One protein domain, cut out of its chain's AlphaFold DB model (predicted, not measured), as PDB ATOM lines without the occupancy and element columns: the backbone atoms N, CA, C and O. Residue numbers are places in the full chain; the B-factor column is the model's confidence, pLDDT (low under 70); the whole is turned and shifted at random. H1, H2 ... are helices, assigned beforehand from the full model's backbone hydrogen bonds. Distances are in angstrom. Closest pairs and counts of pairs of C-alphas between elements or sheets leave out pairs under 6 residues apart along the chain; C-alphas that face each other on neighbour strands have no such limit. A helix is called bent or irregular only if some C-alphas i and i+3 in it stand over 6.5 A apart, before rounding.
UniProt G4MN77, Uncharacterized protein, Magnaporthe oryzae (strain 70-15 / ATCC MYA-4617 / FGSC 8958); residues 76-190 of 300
ATOM      1  N   GLN A  76     -87.938 -27.385 -44.926       83.44
ATOM      2  CA  GLN A  76     -87.740 -28.164 -43.691       83.44
ATOM      3  C   GLN A  76     -86.788 -27.482 -42.699       83.44
ATOM      4  O   GLN A  76     -86.873 -27.700 -41.495       83.44
ATOM      5  N   LYS A  77     -85.851 -26.677 -43.211       80.88
ATOM      6  CA  LYS A  77     -84.913 -25.885 -42.416       80.88
ATOM      7  C   LYS A  77     -84.900 -24.456 -42.925       80.88
ATOM      8  O   LYS A  77     -84.945 -24.216 -44.132       80.88
ATOM      9  N   LEU A  78     -84.821 -23.514 -41.995       73.88
ATOM     10  CA  LEU A  78     -84.758 -22.098 -42.319       73.88
ATOM     11  C   LEU A  78     -83.434 -21.761 -43.017       73.88
ATOM     12  O   LEU A  78     -82.373 -22.160 -42.529       73.88
ATOM     13  N   PRO A  79     -83.466 -21.024 -44.140       73.56
ATOM     14  CA  PRO A  79     -82.248 -20.553 -44.782       73.56
ATOM     15  C   PRO A  79     -81.458 -19.629 -43.838       73.56
ATOM     16  O   PRO A  79     -82.070 -18.806 -43.161       73.56
ATOM     17  N   PRO A  80     -80.115 -19.682 -43.832       76.81
ATOM     18  CA  PRO A  80     -79.277 -18.906 -42.907       76.81
ATOM     19  C   PRO A  80     -79.229 -17.395 -43.206       76.81
ATOM     20  O   PRO A  80     -78.504 -16.653 -42.549       76.81
ATOM     21  N   ARG A  81     -79.961 -16.921 -44.219       84.56
ATOM     22  CA  ARG A  81     -79.967 -15.515 -44.639       84.56
ATOM     23  C   ARG A  81     -80.966 -14.691 -43.825       84.56
ATOM     24  O   ARG A  81     -81.922 -15.225 -43.273       84.56
ATOM     25  N   SER A  82     -80.796 -13.372 -43.847       86.19
ATOM     26  CA  SER A  82     -81.818 -12.450 -43.346       86.19
ATOM     27  C   SER A  82     -83.018 -12.372 -44.298       86.19
ATOM     28  O   SER A  82     -82.844 -12.392 -45.519       86.19
ATOM     29  N   PHE A  83     -84.215 -12.251 -43.722       90.44
ATOM     30  CA  PHE A  83     -85.496 -12.072 -44.421       90.44
ATOM     31  C   PHE A  83     -86.117 -10.694 -44.163       90.44
ATOM     32  O   PHE A  83     -87.274 -10.460 -44.493       90.44
ATOM     33  N   ARG A  84     -85.357  -9.769 -43.560       91.31
ATOM     34  CA  ARG A  84     -85.851  -8.447 -43.144       91.31
ATOM     35  C   ARG A  84     -86.501  -7.660 -44.277       91.31
ATOM     36  O   ARG A  84     -87.549  -7.061 -44.079       91.31
ATOM     37  N   ARG A  85     -85.912  -7.683 -45.474       91.00
ATOM     38  CA  ARG A  85     -86.449  -6.943 -46.623       91.00
ATOM     39  C   ARG A  85     -87.797  -7.506 -47.072       91.00
ATOM     40  O   ARG A  85     -88.724  -6.743 -47.303       91.00
ATOM     41  N   GLU A  86     -87.896  -8.823 -47.199       92.19
ATOM     42  CA  GLU A  86     -89.116  -9.513 -47.609       92.19
ATOM     43  C   GLU A  86     -90.218  -9.375 -46.564       92.19
ATOM     44  O   GLU A  86     -91.344  -9.028 -46.910       92.19
ATOM     45  N   ALA A  87     -89.873  -9.574 -45.289       92.94
ATOM     46  CA  ALA A  87     -90.799  -9.420 -44.180       92.94
ATOM     47  C   ALA A  87     -91.372  -8.000 -44.153       92.94
ATOM     48  O   ALA A  87     -92.584  -7.833 -44.228       92.94
ATOM     49  N   ASN A  88     -90.517  -6.976 -44.177       92.94
ATOM     50  CA  ASN A  88     -90.985  -5.593 -44.182       92.94
ATOM     51  C   ASN A  88     -91.781  -5.232 -45.441       92.94
ATOM     52  O   ASN A  88     -92.733  -4.467 -45.332       92.94
ATOM     53  N   ARG A  89     -91.454  -5.790 -46.618       92.56
ATOM     54  CA  ARG A  89     -92.231  -5.519 -47.838       92.56
ATOM     55  C   ARG A  89     -93.634  -6.115 -47.772       92.56
ATOM     56  O   ARG A  89     -94.589  -5.477 -48.193       92.56
ATOM     57  N   ILE A  90     -93.756  -7.320 -47.226       93.25
ATOM     58  CA  ILE A  90     -95.052  -7.966 -47.003       93.25
ATOM     59  C   ILE A  90     -95.859  -7.218 -45.938       93.25
ATOM     60  O   ILE A  90     -97.056  -7.018 -46.117       93.25
ATOM     61  N   ALA A  91     -95.211  -6.789 -44.853       92.94
ATOM     62  CA  ALA A  91     -95.844  -5.995 -43.806       92.94
ATOM     63  C   ALA A  91     -96.370  -4.661 -44.347       92.94
ATOM     64  O   ALA A  91     -97.513  -4.305 -44.091       92.94
ATOM     65  N   GLU A  92     -95.556  -3.961 -45.139       93.06
ATOM     66  CA  GLU A  92     -95.930  -2.716 -45.811       93.06
ATOM     67  C   GLU A  92     -97.098  -2.906 -46.776       93.06
ATOM     68  O   GLU A  92     -98.043  -2.122 -46.763       93.06
ATOM     69  N   TYR A  93     -97.059  -3.966 -47.585       92.31
ATOM     70  CA  TYR A  93     -98.176  -4.307 -48.454       92.31
ATOM     71  C   TYR A  93     -99.456  -4.536 -47.642       92.31
ATOM     72  O   TYR A  93    -100.488  -3.956 -47.957       92.31
ATOM     73  N   TRP A  94     -99.389  -5.336 -46.574       92.25
ATOM     74  CA  TRP A  94    -100.552  -5.638 -45.741       92.25
ATOM     75  C   TRP A  94    -101.135  -4.395 -45.062       92.25
ATOM     76  O   TRP A  94    -102.348  -4.229 -45.006       92.25
ATOM     77  N   GLU A  95    -100.277  -3.517 -44.559       91.44
ATOM     78  CA  GLU A  95    -100.681  -2.270 -43.914       91.44
ATOM     79  C   GLU A  95    -101.427  -1.329 -44.871       91.44
ATOM     80  O   GLU A  95    -102.425  -0.730 -44.478       91.44
ATOM     81  N   ASN A  96    -100.986  -1.243 -46.129       91.81
ATOM     82  CA  ASN A  96    -101.554  -0.315 -47.110       91.81
ATOM     83  C   ASN A  96    -102.724  -0.900 -47.918       91.81
ATOM     84  O   ASN A  96    -103.654  -0.177 -48.254       91.81
ATOM     85  N   HIS A  97    -102.668  -2.194 -48.239       90.38
ATOM     86  CA  HIS A  97    -103.575  -2.861 -49.182       90.38
ATOM     87  C   HIS A  97    -104.422  -3.963 -48.535       90.38
ATOM     88  O   HIS A  97    -105.347  -4.494 -49.150       90.38
ATOM     89  N   GLY A  98    -104.112  -4.358 -47.297       87.94
ATOM     90  CA  GLY A  98    -104.834  -5.401 -46.575       87.94
ATOM     91  C   GLY A  98    -105.007  -6.684 -47.392       87.94
ATOM     92  O   GLY A  98    -104.041  -7.319 -47.818       87.94
ATOM     93  N   LEU A  99    -106.270  -7.066 -47.605       88.38
ATOM     94  CA  LEU A  99    -106.662  -8.313 -48.263       88.38
ATOM     95  C   LEU A  99    -106.885  -8.173 -49.786       88.38
ATOM     96  O   LEU A  99    -107.532  -9.039 -50.370       88.38
ATOM     97  N   GLU A 100    -106.391  -7.119 -50.444       91.75
ATOM     98  CA  GLU A 100    -106.599  -6.897 -51.891       91.75
ATOM     99  C   GLU A 100    -106.184  -8.102 -52.757       91.75
ATOM    100  O   GLU A 100    -106.922  -8.519 -53.642       91.75
ATOM    101  N   SER A 101    -105.050  -8.744 -52.458       90.94
ATOM    102  CA  SER A 101    -104.597  -9.961 -53.160       90.94
ATOM    103  C   SER A 101    -105.380 -11.231 -52.798       90.94
ATOM    104  O   SER A 101    -105.040 -12.323 -53.254       90.94
ATOM    105  N   GLY A 102    -106.373 -11.151 -51.907       92.94
ATOM    106  CA  GLY A 102    -107.098 -12.295 -51.344       92.94
ATOM    107  C   GLY A 102    -106.266 -13.198 -50.423       92.94
ATOM    108  O   GLY A 102    -106.814 -14.102 -49.783       92.94
ATOM    109  N   LEU A 103    -104.950 -12.993 -50.334       94.12
ATOM    110  CA  LEU A 103    -104.072 -13.759 -49.460       94.12
ATOM    111  C   LEU A 103    -104.232 -13.303 -48.015       94.12
ATOM    112  O   LEU A 103    -104.195 -12.120 -47.708       94.12
ATOM    113  N   THR A 104    -104.385 -14.272 -47.122       93.50
ATOM    114  CA  THR A 104    -104.332 -14.049 -45.675       93.50
ATOM    115  C   THR A 104    -102.942 -13.584 -45.268       93.50
ATOM    116  O   THR A 104    -101.941 -13.993 -45.869       93.50
ATOM    117  N   PHE A 105    -102.860 -12.786 -44.211       93.38
ATOM    118  CA  PHE A 105    -101.579 -12.336 -43.682       93.38
ATOM    119  C   PHE A 105    -100.684 -13.523 -43.295       93.38
ATOM    120  O   PHE A 105     -99.500 -13.568 -43.622       93.38
ATOM    121  N   THR A 106    -101.286 -14.559 -42.718       92.88
ATOM    122  CA  THR A 106    -100.659 -15.856 -42.441       92.88
ATOM    123  C   THR A 106     -99.992 -16.462 -43.675       92.88
ATOM    124  O   THR A 106     -98.841 -16.898 -43.621       92.88
ATOM    125  N   SER A 107    -100.697 -16.469 -44.806       94.69
ATOM    126  CA  SER A 107    -100.153 -17.001 -46.055       94.69
ATOM    127  C   SER A 107     -99.011 -16.156 -46.581       94.69
ATOM    128  O   SER A 107     -98.011 -16.717 -47.021       94.69
ATOM    129  N   LEU A 108     -99.115 -14.830 -46.495       94.25
ATOM    130  CA  LEU A 108     -98.033 -13.933 -46.882       94.25
ATOM    131  C   LEU A 108     -96.773 -14.182 -46.034       94.25
ATOM    132  O   LEU A 108     -95.679 -14.331 -46.581       94.25
ATOM    133  N   MET A 109     -96.913 -14.342 -44.715       92.56
ATOM    134  CA  MET A 109     -95.789 -14.693 -43.840       92.56
ATOM    135  C   MET A 109     -95.156 -16.045 -44.203       92.56
ATOM    136  O   MET A 109     -93.932 -16.144 -44.308       92.56
ATOM    137  N   CYS A 110     -95.958 -17.084 -44.457       92.38
ATOM    138  CA  CYS A 110     -95.446 -18.379 -44.918       92.38
ATOM    139  C   CYS A 110     -94.729 -18.274 -46.270       92.38
ATOM    140  O   CYS A 110     -93.674 -18.881 -46.475       92.38
ATOM    141  N   LEU A 111     -95.287 -17.495 -47.193       92.25
ATOM    142  CA  LEU A 111     -94.727 -17.257 -48.515       92.25
ATOM    143  C   LEU A 111     -93.363 -16.553 -48.442       92.25
ATOM    144  O   LEU A 111     -92.466 -16.907 -49.209       92.25
ATOM    145  N   CYS A 112     -93.158 -15.666 -47.460       90.31
ATOM    146  CA  CYS A 112     -91.855 -15.061 -47.164       90.31
ATOM    147  C   CYS A 112     -90.750 -16.114 -46.948       90.31
ATOM    148  O   CYS A 112     -89.602 -15.914 -47.357       90.31
ATOM    149  N   GLN A 113     -91.083 -17.238 -46.306       88.44
ATOM    150  CA  GLN A 113     -90.157 -18.345 -46.053       88.44
ATOM    151  C   GLN A 113     -90.072 -19.312 -47.241       88.44
ATOM    152  O   GLN A 113     -88.981 -19.777 -47.576       88.44
ATOM    153  N   ALA A 114     -91.214 -19.634 -47.853       88.81
ATOM    154  CA  ALA A 114     -91.308 -20.600 -48.947       88.81
ATOM    155  C   ALA A 114     -90.589 -20.127 -50.216       88.81
ATOM    156  O   ALA A 114     -90.054 -20.947 -50.962       88.81
ATOM    157  N   LEU A 115     -90.564 -18.814 -50.459       87.12
ATOM    158  CA  LEU A 115     -90.046 -18.229 -51.691       87.12
ATOM    159  C   LEU A 115     -89.015 -17.131 -51.398       87.12
ATOM    160  O   LEU A 115     -89.261 -15.935 -51.594       87.12
ATOM    161  N   PRO A 116     -87.827 -17.525 -50.909       78.75
ATOM    162  CA  PRO A 116     -86.763 -16.577 -50.671       78.75
ATOM    163  C   PRO A 116     -86.314 -15.958 -52.002       78.75
ATOM    164  O   PRO A 116     -85.959 -16.697 -52.917       78.75
ATOM    165  N   LYS A 117     -86.243 -14.619 -52.069       83.75
ATOM    166  CA  LYS A 117     -85.875 -13.799 -53.250       83.75
ATOM    167  C   LYS A 117     -86.996 -13.500 -54.251       83.75
ATOM    168  O   LYS A 117     -86.705 -12.906 -55.289       83.75
ATOM    169  N   THR A 118     -88.246 -13.856 -53.965       86.69
ATOM    170  CA  THR A 118     -89.363 -13.357 -54.777       86.69
ATOM    171  C   THR A 118     -89.433 -11.838 -54.694       86.69
ATOM    172  O   THR A 118     -89.267 -11.250 -53.623       86.69
ATOM    173  N   ASP A 119     -89.676 -11.202 -55.838       89.94
ATOM    174  CA  ASP A 119     -89.989  -9.782 -55.881       89.94
ATOM    175  C   ASP A 119     -91.406  -9.565 -55.343       89.94
ATOM    176  O   ASP A 119     -92.400  -9.681 -56.059       89.94
ATOM    177  N   TRP A 120     -91.496  -9.262 -54.050       90.81
ATOM    178  CA  TRP A 120     -92.770  -9.002 -53.384       90.81
ATOM    179  C   TRP A 120     -93.466  -7.728 -53.883       90.81
ATOM    180  O   TRP A 120     -94.647  -7.563 -53.599       90.81
ATOM    181  N   SER A 121     -92.812  -6.878 -54.693       91.50
ATOM    182  CA  SER A 121     -93.506  -5.772 -55.379       91.50
ATOM    183  C   SER A 121     -94.543  -6.260 -56.397       91.50
ATOM    184  O   SER A 121     -95.423  -5.502 -56.799       91.50
ATOM    185  N   LEU A 122     -94.478  -7.532 -56.809       92.38
ATOM    186  CA  LEU A 122     -95.475  -8.130 -57.694       92.38
ATOM    187  C   LEU A 122     -96.866  -8.223 -57.050       92.38
ATOM    188  O   LEU A 122     -97.841  -8.232 -57.795       92.38
ATOM    189  N   LEU A 123     -96.966  -8.251 -55.712       92.88
ATOM    190  CA  LEU A 123     -98.253  -8.248 -55.002       92.88
ATOM    191  C   LEU A 123     -99.082  -7.000 -55.329       92.88
ATOM    192  O   LEU A 123    -100.282  -7.109 -55.551       92.88
ATOM    193  N   GLU A 124     -98.430  -5.839 -55.417       93.00
ATOM    194  CA  GLU A 124     -99.067  -4.558 -55.759       93.00
ATOM    195  C   GLU A 124     -99.387  -4.464 -57.256       93.00
ATOM    196  O   GLU A 124    -100.389  -3.883 -57.653       93.00
ATOM    197  N   LYS A 125     -98.527  -5.036 -58.108       93.88
ATOM    198  CA  LYS A 125     -98.654  -4.922 -59.571       93.88
ATOM    199  C   LYS A 125     -99.681  -5.880 -60.172       93.88
ATOM    200  O   LYS A 125    -100.239  -5.577 -61.221       93.88
ATOM    201  N   TYR A 126     -99.882  -7.046 -59.560       94.44
ATOM    202  CA  TYR A 126    -100.745  -8.105 -60.092       94.44
ATOM    203  C   TYR A 126    -101.674  -8.712 -59.023       94.44
ATOM    204  O   TYR A 126    -101.735  -9.943 -58.932       94.44
ATOM    205  N   PRO A 127    -102.399  -7.906 -58.221       94.00
ATOM    206  CA  PRO A 127    -103.198  -8.403 -57.096       94.00
ATOM    207  C   PRO A 127    -104.201  -9.481 -57.528       94.00
ATOM    208  O   PRO A 127    -104.264 -10.537 -56.897       94.00
ATOM    209  N   ASP A 128    -104.859  -9.295 -58.675       95.44
ATOM    210  CA  ASP A 128    -105.826 -10.246 -59.238       95.44
ATOM    211  C   ASP A 128    -105.214 -11.632 -59.491       95.44
ATOM    212  O   ASP A 128    -105.835 -12.662 -59.240       95.44
ATOM    213  N   THR A 129    -103.955 -11.689 -59.942       95.50
ATOM    214  CA  THR A 129    -103.279 -12.969 -60.221       95.50
ATOM    215  C   THR A 129    -102.971 -13.738 -58.935       95.50
ATOM    216  O   THR A 129    -103.024 -14.969 -58.916       95.50
ATOM    217  N   PHE A 130    -102.670 -13.036 -57.838       95.44
ATOM    218  CA  PHE A 130    -102.556 -13.666 -56.520       95.44
ATOM    219  C   PHE A 130    -103.933 -14.081 -55.989       95.44
ATOM    220  O   PHE A 130    -104.064 -15.170 -55.420       95.44
ATOM    221  N   GLN A 131    -104.963 -13.272 -56.246       95.81
ATOM    222  CA  GLN A 131    -106.335 -13.539 -55.828       95.81
ATOM    223  C   GLN A 131    -106.898 -14.814 -56.463       95.81
ATOM    224  O   GLN A 131    -107.498 -15.618 -55.746       95.81
ATOM    225  N   GLU A 132    -106.627 -15.061 -57.748       95.00
ATOM    226  CA  GLU A 132    -107.004 -16.294 -58.463       95.00
ATOM    227  C   GLU A 132    -106.598 -17.568 -57.697       95.00
ATOM    228  O   GLU A 132    -107.360 -18.535 -57.625       95.00
ATOM    229  N   LEU A 133    -105.402 -17.581 -57.097       95.00
ATOM    230  CA  LEU A 133    -104.861 -18.743 -56.380       95.00
ATOM    231  C   LEU A 133    -104.988 -18.638 -54.856       95.00
ATOM    232  O   LEU A 133    -104.628 -19.582 -54.144       95.00
ATOM    233  N   SER A 134    -105.537 -17.535 -54.349       94.94
ATOM    234  CA  SER A 134    -105.576 -17.221 -52.921       94.94
ATOM    235  C   SER A 134    -106.234 -18.317 -52.087       94.94
ATOM    236  O   SER A 134    -105.678 -18.733 -51.078       94.94
ATOM    237  N   SER A 135    -107.367 -18.868 -52.530       94.44
ATOM    238  CA  SER A 135    -108.080 -19.942 -51.822       94.44
ATOM    239  C   SER A 135    -107.207 -21.185 -51.606       94.44
ATOM    240  O   SER A 135    -107.167 -21.746 -50.510       94.44
ATOM    241  N   MET A 136    -106.458 -21.597 -52.631       95.50
ATOM    242  CA  MET A 136    -105.571 -22.759 -52.555       95.50
ATOM    243  C   MET A 136    -104.375 -22.490 -51.636       95.50
ATOM    244  O   MET A 136    -104.043 -23.330 -50.797       95.50
ATOM    245  N   VAL A 137    -103.764 -21.312 -51.763       94.81
ATOM    246  CA  VAL A 137    -102.614 -20.902 -50.948       94.81
ATOM    247  C   VAL A 137    -103.015 -20.756 -49.475       94.81
ATOM    248  O   VAL A 137    -102.377 -21.353 -48.609       94.81
ATOM    249  N   ASN A 138    -104.128 -20.073 -49.199       94.12
ATOM    250  CA  ASN A 138    -104.670 -19.856 -47.856       94.12
ATOM    251  C   ASN A 138    -105.050 -21.152 -47.137       94.12
ATOM    252  O   ASN A 138    -104.936 -21.240 -45.921       94.12
ATOM    253  N   ARG A 139    -105.503 -22.178 -47.866       92.62
ATOM    254  CA  ARG A 139    -105.776 -23.498 -47.272       92.62
ATOM    255  C   ARG A 139    -104.499 -24.272 -46.958       92.62
ATOM    256  O   ARG A 139    -104.490 -25.067 -46.021       92.62
ATOM    257  N   ARG A 140    -103.446 -24.073 -47.757       91.75
ATOM    258  CA  ARG A 140    -102.160 -24.768 -47.613       91.75
ATOM    259  C   ARG A 140    -101.355 -24.234 -46.431       91.75
ATOM    260  O   ARG A 140    -100.705 -25.020 -45.746       91.75
ATOM    261  N   PHE A 141    -101.378 -22.923 -46.211       90.75
ATOM    262  CA  PHE A 141    -100.618 -22.274 -45.151       90.75
ATOM    263  C   PHE A 141    -101.528 -21.895 -43.987       90.75
ATOM    264  O   PHE A 141    -102.393 -21.034 -44.109       90.75
ATOM    265  N   GLN A 142    -101.320 -22.552 -42.847       85.75
ATOM    266  CA  GLN A 142    -102.059 -22.290 -41.616       85.75
ATOM    267  C   GLN A 142    -101.188 -21.560 -40.600       85.75
ATOM    268  O   GLN A 142     -99.958 -21.644 -40.629       85.75
ATOM    269  N   PHE A 143    -101.846 -20.845 -39.692       85.94
ATOM    270  CA  PHE A 143    -101.166 -20.077 -38.664       85.94
ATOM    271  C   PHE A 143    -100.410 -21.001 -37.710       85.94
ATOM    272  O   PHE A 143    -100.951 -21.997 -37.229       85.94
ATOM    273  N   SER A 144     -99.169 -20.637 -37.395       86.56
ATOM    274  CA  SER A 144     -98.404 -21.256 -36.320       86.56
ATOM    275  C   SER A 144     -97.661 -20.190 -35.522       86.56
ATOM    276  O   SER A 144     -97.117 -19.229 -36.075       86.56
ATOM    277  N   TRP A 145     -97.617 -20.374 -34.202       86.31
ATOM    278  CA  TRP A 145     -96.899 -19.466 -33.306       86.31
ATOM    279  C   TRP A 145     -95.402 -19.419 -33.600       86.31
ATOM    280  O   TRP A 145     -94.783 -18.365 -33.479       86.31
ATOM    281  N   GLU A 146     -94.827 -20.538 -34.033       88.12
ATOM    282  CA  GLU A 146     -93.425 -20.615 -34.439       88.12
ATOM    283  C   GLU A 146     -93.143 -19.733 -35.660       88.12
ATOM    284  O   GLU A 146     -92.148 -19.007 -35.679       88.12
ATOM    285  N   MET A 147     -94.038 -19.749 -36.653       88.25
ATOM    286  CA  MET A 147     -93.914 -18.935 -37.860       88.25
ATOM    287  C   MET A 147     -94.112 -17.449 -37.552       88.25
ATOM    288  O   MET A 147     -93.327 -16.626 -38.021       88.25
ATOM    289  N   TRP A 148     -95.069 -17.109 -36.684       89.38
ATOM    290  CA  TRP A 148     -95.253 -15.741 -36.196       89.38
ATOM    291  C   TRP A 148     -94.016 -15.216 -35.459       89.38
ATOM    292  O   TRP A 148     -93.485 -14.158 -35.799       89.38
ATOM    293  N   ALA A 149     -93.510 -15.975 -34.483       89.44
ATOM    294  CA  ALA A 149     -92.325 -15.603 -33.715       89.44
ATOM    295  C   ALA A 149     -91.081 -15.493 -34.604       89.44
ATOM    296  O   ALA A 149     -90.237 -14.626 -34.387       89.44
ATOM    297  N   TRP A 150     -90.957 -16.360 -35.613       89.38
ATOM    298  CA  TRP A 150     -89.902 -16.266 -36.614       89.38
ATOM    299  C   TRP A 150     -90.020 -14.987 -37.443       89.38
ATOM    300  O   TRP A 150     -89.040 -14.255 -37.551       89.38
ATOM    301  N   TYR A 151     -91.203 -14.697 -37.982       91.19
ATOM    302  CA  TYR A 151     -91.441 -13.534 -38.831       91.19
ATOM    303  C   TYR A 151     -91.180 -12.223 -38.074       91.19
ATOM    304  O   TYR A 151     -90.463 -11.353 -38.568       91.19
ATOM    305  N   CYS A 152     -91.629 -12.138 -36.817       90.19
ATOM    306  CA  CYS A 152     -91.409 -10.980 -35.948       90.19
ATOM    307  C   CYS A 152     -89.930 -10.646 -35.710       90.19
ATOM    308  O   CYS A 152     -89.605  -9.478 -35.523       90.19
ATOM    309  N   LYS A 153     -89.009 -11.623 -35.760       90.19
ATOM    310  CA  LYS A 153     -87.560 -11.359 -35.619       90.19
ATOM    311  C   LYS A 153     -87.004 -10.469 -36.731       90.19
ATOM    312  O   LYS A 153     -85.937  -9.883 -36.562       90.19
ATOM    313  N   PHE A 154     -87.687 -10.415 -37.872       90.56
ATOM    314  CA  PHE A 154     -87.249  -9.689 -39.061       90.56
ATOM    315  C   PHE A 154     -88.055  -8.420 -39.323       90.56
ATOM    316  O   PHE A 154     -87.675  -7.666 -40.213       90.56
ATOM    317  N   LEU A 155     -89.138  -8.187 -38.582       91.56
ATOM    318  CA  LEU A 155     -89.974  -7.007 -38.752       91.56
ATOM    319  C   LEU A 155     -89.341  -5.771 -38.125       91.56
ATOM    320  O   LEU A 155     -88.714  -5.827 -37.064       91.56
ATOM    321  N   ASP A 156     -89.566  -4.629 -38.763       90.75
ATOM    322  CA  ASP A 156     -89.323  -3.346 -38.129       90.75
ATOM    323  C   ASP A 156     -90.336  -3.137 -36.989       90.75
ATOM    324  O   ASP A 156     -91.537  -3.327 -37.205       90.75
ATOM    325  N   PRO A 157     -89.894  -2.704 -35.789       88.25
ATOM    326  CA  PRO A 157     -90.773  -2.554 -34.627       88.25
ATOM    327  C   PRO A 157     -92.017  -1.698 -34.884       88.25
ATOM    328  O   PRO A 157     -93.075  -1.981 -34.336       88.25
ATOM    329  N   ALA A 158     -91.903  -0.693 -35.758       88.69
ATOM    330  CA  ALA A 158     -93.000   0.200 -36.122       88.69
ATOM    331  C   ALA A 158     -94.164  -0.502 -36.847       88.69
ATOM    332  O   ALA A 158     -95.275   0.003 -36.814       88.69
ATOM    333  N   ARG A 159     -93.926  -1.656 -37.484       86.31
ATOM    334  CA  ARG A 159     -94.936  -2.384 -38.277       86.31
ATOM    335  C   ARG A 159     -95.513  -3.603 -37.555       86.31
ATOM    336  O   ARG A 159     -96.456  -4.222 -38.043       86.31
ATOM    337  N   VAL A 160     -94.954  -3.964 -36.398       89.50
ATOM    338  CA  VAL A 160     -95.360  -5.163 -35.643       89.50
ATOM    339  C   VAL A 160     -96.834  -5.096 -35.247       89.50
ATOM    340  O   VAL A 160     -97.517  -6.113 -35.314       89.50
ATOM    341  N   GLU A 161     -97.332  -3.914 -34.880       87.00
ATOM    342  CA  GLU A 161     -98.734  -3.712 -34.498       87.00
ATOM    343  C   GLU A 161     -99.693  -4.004 -35.662       87.00
ATOM    344  O   GLU A 161    -100.570  -4.861 -35.530       87.00
ATOM    345  N   SER A 162     -99.466  -3.389 -36.827       84.81
ATOM    346  CA  SER A 162    -100.253  -3.613 -38.050       84.81
ATOM    347  C   SER A 162    -100.240  -5.092 -38.471       84.81
ATOM    348  O   SER A 162    -101.274  -5.670 -38.820       84.81
ATOM    349  N   CYS A 163     -99.086  -5.759 -38.362       89.75
ATOM    350  CA  CYS A 163     -98.957  -7.195 -38.616       89.75
ATOM    351  C   CYS A 163     -99.720  -8.058 -37.599       89.75
ATOM    352  O   CYS A 163    -100.374  -9.033 -37.973       89.75
ATOM    353  N   ALA A 164     -99.653  -7.714 -36.311       89.00
ATOM    354  CA  ALA A 164    -100.364  -8.436 -35.262       89.00
ATOM    355  C   ALA A 164    -101.880  -8.331 -35.467       89.00
ATOM    356  O   ALA A 164    -102.587  -9.333 -35.338       89.00
ATOM    357  N   PHE A 165    -102.367  -7.154 -35.866       88.19
ATOM    358  CA  PHE A 165    -103.762  -6.965 -36.247       88.19
ATOM    359  C   PHE A 165    -104.157  -7.874 -37.417       88.19
ATOM    360  O   PHE A 165    -105.191  -8.537 -37.347       88.19
ATOM    361  N   GLY A 166    -103.310  -7.991 -38.445       88.81
ATOM    362  CA  GLY A 166    -103.513  -8.928 -39.556       88.81
ATOM    363  C   GLY A 166    -103.646 -10.386 -39.111       88.81
ATOM    364  O   GLY A 166    -104.576 -11.080 -39.521       88.81
ATOM    365  N   ALA A 167    -102.766 -10.843 -38.217       87.94
ATOM    366  CA  ALA A 167    -102.818 -12.202 -37.675       87.94
ATOM    367  C   ALA A 167    -104.082 -12.455 -36.830       87.94
ATOM    368  O   ALA A 167    -104.702 -13.515 -36.935       87.94
ATOM    369  N   VAL A 168    -104.496 -11.479 -36.013       88.94
ATOM    370  CA  VAL A 168    -105.744 -11.556 -35.235       88.94
ATOM    371  C   VAL A 168    -106.954 -11.569 -36.166       88.94
ATOM    372  O   VAL A 168    -107.845 -12.399 -35.994       88.94
ATOM    373  N   TYR A 169    -106.977 -10.704 -37.179       88.88
ATOM    374  CA  TYR A 169    -108.034 -10.690 -38.182       88.88
ATOM    375  C   TYR A 169    -108.156 -12.052 -38.872       88.88
ATOM    376  O   TYR A 169    -109.242 -12.621 -38.898       88.88
ATOM    377  N   ASP A 170    -107.056 -12.640 -39.347       88.56
ATOM    378  CA  ASP A 170    -107.083 -13.962 -39.981       88.56
ATOM    379  C   ASP A 170    -107.694 -15.048 -39.087       88.56
ATOM    380  O   ASP A 170    -108.460 -15.886 -39.571       88.56
ATOM    381  N   ALA A 171    -107.367 -15.025 -37.790       85.94
ATOM    382  CA  ALA A 171    -107.844 -16.002 -36.819       85.94
ATOM    383  C   ALA A 171    -109.326 -15.821 -36.452       85.94
ATOM    384  O   ALA A 171    -110.001 -16.803 -36.140       85.94
ATOM    385  N   PHE A 172    -109.835 -14.587 -36.481       87.81
ATOM    386  CA  PHE A 172    -111.155 -14.239 -35.946       87.81
ATOM    387  C   PHE A 172    -112.125 -13.629 -36.962       87.81
ATOM    388  O   PHE A 172    -113.261 -13.328 -36.603       87.81
ATOM    389  N   LYS A 173    -111.755 -13.501 -38.239       87.19
ATOM    390  CA  LYS A 173    -112.616 -12.946 -39.304       87.19
ATOM    391  C   LYS A 173    -113.983 -13.626 -39.426       87.19
ATOM    392  O   LYS A 173    -114.930 -13.010 -39.898       87.19
ATOM    393  N   HIS A 174    -114.093 -14.889 -39.007       88.88
ATOM    394  CA  HIS A 174    -115.345 -15.654 -39.004       88.88
ATOM    395  C   HIS A 174    -115.990 -15.781 -37.610       88.88
ATOM    396  O   HIS A 174    -117.078 -16.335 -37.503       88.88
ATOM    397  N   ASP A 175    -115.345 -15.277 -36.553       91.44
ATOM    398  CA  ASP A 175    -115.803 -15.346 -35.159       91.44
ATOM    399  C   ASP A 175    -115.454 -14.052 -34.398       91.44
ATOM    400  O   ASP A 175    -114.753 -14.039 -33.379       91.44
ATOM    401  N   VAL A 176    -115.937 -12.923 -34.921       89.31
ATOM    402  CA  VAL A 176    -115.782 -11.611 -34.271       89.31
ATOM    403  C   VAL A 176    -116.445 -11.584 -32.884       89.31
ATOM    404  O   VAL A 176    -115.807 -11.101 -31.945       89.31
ATOM    405  N   PRO A 177    -117.657 -12.143 -32.674       90.75
ATOM    406  CA  PRO A 177    -118.248 -12.204 -31.337       90.75
ATOM    407  C   PRO A 177    -117.387 -12.992 -30.339       90.75
ATOM    408  O   PRO A 177    -117.210 -12.554 -29.199       90.75
ATOM    409  N   GLY A 178    -116.797 -14.116 -30.757       90.38
ATOM    410  CA  GLY A 178    -115.879 -14.890 -29.926       90.38
ATOM    411  C   GLY A 178    -114.590 -14.139 -29.594       90.38
ATOM    412  O   GLY A 178    -114.110 -14.238 -28.460       90.38
ATOM    413  N   LEU A 179    -114.055 -13.334 -30.523       90.94
ATOM    414  CA  LEU A 179    -112.948 -12.411 -30.236       90.94
ATOM    415  C   LEU A 179    -113.338 -11.408 -29.147       90.94
ATOM    416  O   LEU A 179    -112.631 -11.290 -28.144       90.94
ATOM    417  N   CYS A 180    -114.477 -10.728 -29.305       89.88
ATOM    418  CA  CYS A 180    -114.973  -9.758 -28.328       89.88
ATOM    419  C   CYS A 180    -115.145 -10.392 -26.939       89.88
ATOM    420  O   CYS A 180    -114.675  -9.831 -25.951       89.88
ATOM    421  N   ALA A 181    -115.733 -11.588 -26.854       91.38
ATOM    422  CA  ALA A 181    -115.913 -12.302 -25.590       91.38
ATOM    423  C   ALA A 181    -114.574 -12.682 -24.925       91.38
ATOM    424  O   ALA A 181    -114.427 -12.581 -23.702       91.38
ATOM    425  N   LYS A 182    -113.573 -13.103 -25.712       90.75
ATOM    426  CA  LYS A 182    -112.220 -13.394 -25.204       90.75
ATOM    427  C   LYS A 182    -111.532 -12.130 -24.684       90.75
ATOM    428  O   LYS A 182    -110.963 -12.172 -23.594       90.75
ATOM    429  N   LEU A 183    -111.618 -11.019 -25.418       90.25
ATOM    430  CA  LEU A 183    -111.052  -9.730 -25.010       90.25
ATOM    431  C   LEU A 183    -111.722  -9.191 -23.740       90.25
ATOM    432  O   LEU A 183    -111.027  -8.797 -22.807       90.25
ATOM    433  N   GLN A 184    -113.053  -9.259 -23.650       89.19
ATOM    434  CA  GLN A 184    -113.797  -8.882 -22.444       89.19
ATOM    435  C   GLN A 184    -113.367  -9.715 -21.236       89.19
ATOM    436  O   GLN A 184    -113.075  -9.164 -20.180       89.19
ATOM    437  N   ARG A 185    -113.237 -11.038 -21.396       90.38
ATOM    438  CA  ARG A 185    -112.765 -11.921 -20.320       90.38
ATOM    439  C   ARG A 185    -111.356 -11.561 -19.848       90.38
ATOM    440  O   ARG A 185    -111.082 -11.652 -18.653       90.38
ATOM    441  N   LEU A 186    -110.462 -11.185 -20.762       88.56
ATOM    442  CA  LEU A 186    -109.117 -10.720 -20.410       88.56
ATOM    443  C   LEU A 186    -109.173  -9.397 -19.644       88.56
ATOM    444  O   LEU A 186    -108.530  -9.279 -18.605       88.56
ATOM    445  N   HIS A 187    -109.987  -8.447 -20.100       86.56
ATOM    446  CA  HIS A 187    -110.176  -7.162 -19.430       86.56
ATOM    447  C   HIS A 187    -110.732  -7.333 -18.007       86.56
ATOM    448  O   HIS A 187    -110.179  -6.788 -17.055       86.56
ATOM    449  N   SER A 188    -111.756  -8.175 -17.830       84.62
ATOM    450  CA  SER A 188    -112.317  -8.495 -16.511       84.62
ATOM    451  C   SER A 188    -111.298  -9.150 -15.576       84.62
ATOM    452  O   SER A 188    -111.344  -8.912 -14.378       84.62
ATOM    453  N   LYS A 189    -110.357  -9.951 -16.098       80.25
ATOM    454  CA  LYS A 189    -109.269 -10.537 -15.296       80.25
ATOM    455  C   LYS A 189    -108.161  -9.535 -14.964       80.25
ATOM    456  O   LYS A 189    -107.600  -9.612 -13.879       80.25
ATOM    457  N   GLY A 190    -107.855  -8.609 -15.874       60.72
ATOM    458  CA  GLY A 190    -106.872  -7.545 -15.649       60.72
ATOM    459  C   GLY A 190    -107.308  -6.550 -14.571       60.72
ATOM    460  O   GLY A 190    -106.481  -6.099 -13.785       60.72
TER     461      GLY A 190
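What this domain is: This is residues 76 to 190 of the 300 residues of an uncharacterized protein of Magnaporthe oryzae (strain 70-15 / ATCC MYA-4617 / FGSC 8958) (UniProt G4MN77). The longest helix, H6, and the shorter H5 cover one side of a helical hairpin, H1 and H2, which lies in the middle of a compact body; H3 and H4 lie on the hairpin's opposite side. From the H6 side an arm leaves the body: residues 181 to 190 of H7 stick out. The printed part has 115 residues with seven named helices, H1 to H7 in order, and no named strand; the class is all helix. The whole is compact, with a radius of gyration of the C-alphas of 14.8 A and spans of 46 by 32 by 28 A.

Where its parts are: H6, residues 157 to 172, is 23.5 A long from first to last C-alpha and begins with C-alpha 157 at (-90.773, -2.554, -34.627). It is irregular, with C-alphas 158 and 161 7.1 A apart. H1, residues 84 to 97, is 19.5 A long, with C-alpha 84 at (-85.851, -8.447, -43.144). H2, residues 105 to 114, is 14.2 A long. H5, residues 145 to 152, is 10.4 A long, and H3, residues 122 to 125, 4.9 A. H4, residues 127 to 140, is 18.9 A long and irregular, with C-alphas 132 and 135 7.7 A apart. H7, residues 176 to 190, is 21.0 A long and ends with C-alpha 190 at (-106.872, -7.545, -15.649).

How they stand to each other: H6 touches H1 with residues 159 to 166 alone, at a steep tilt of 61 degrees; the closest C-alphas, of Glu 95 and Ser 162, are 6.0 A apart. With residues 163 to 170 alone it touches H2, the closest C-alphas being those of Phe 105 and Gly 166, 5.7 A. H2 is the hub, touching four helices. H1 and H2 form a helical hairpin, opposite ways at a shallow tilt of 26 degrees, closest at the C-alphas of Glu 86 and Cys 112, 6.2 A. H5 touches H2 about perpendicular, at 80 degrees, with the C-alphas of Met 109 and Tyr 151 closest at 6.7 A. H2 and H4 only just touch, only at their ends, with 3 pairs of C-alphas within 8 A; the closest are those of Ser 107 and Asn 138, 5.6 A. H3 is close to H1 but not clearly touching: the closest C-alphas, of Tyr 93 and Glu 124, are 7.4 A apart. H7 is close to H6 but not clearly touching, closest at the C-alphas of Phe 172 and Leu 179, 6.3 A. Each O i to N i+4 pair is within hydrogen-bond range in H1, H5 and H7, against 5 of 6 in H2, 7 of 10 in H4 and 10 of 12 in H6; H3 is too short for such a pair.

The domain as a whole: The two C-alphas farthest apart, of Lys 125 and Lys 189, are 45.9 A apart. The printed part has no cut and no long link. Residue 190 alone has a pLDDT under 70.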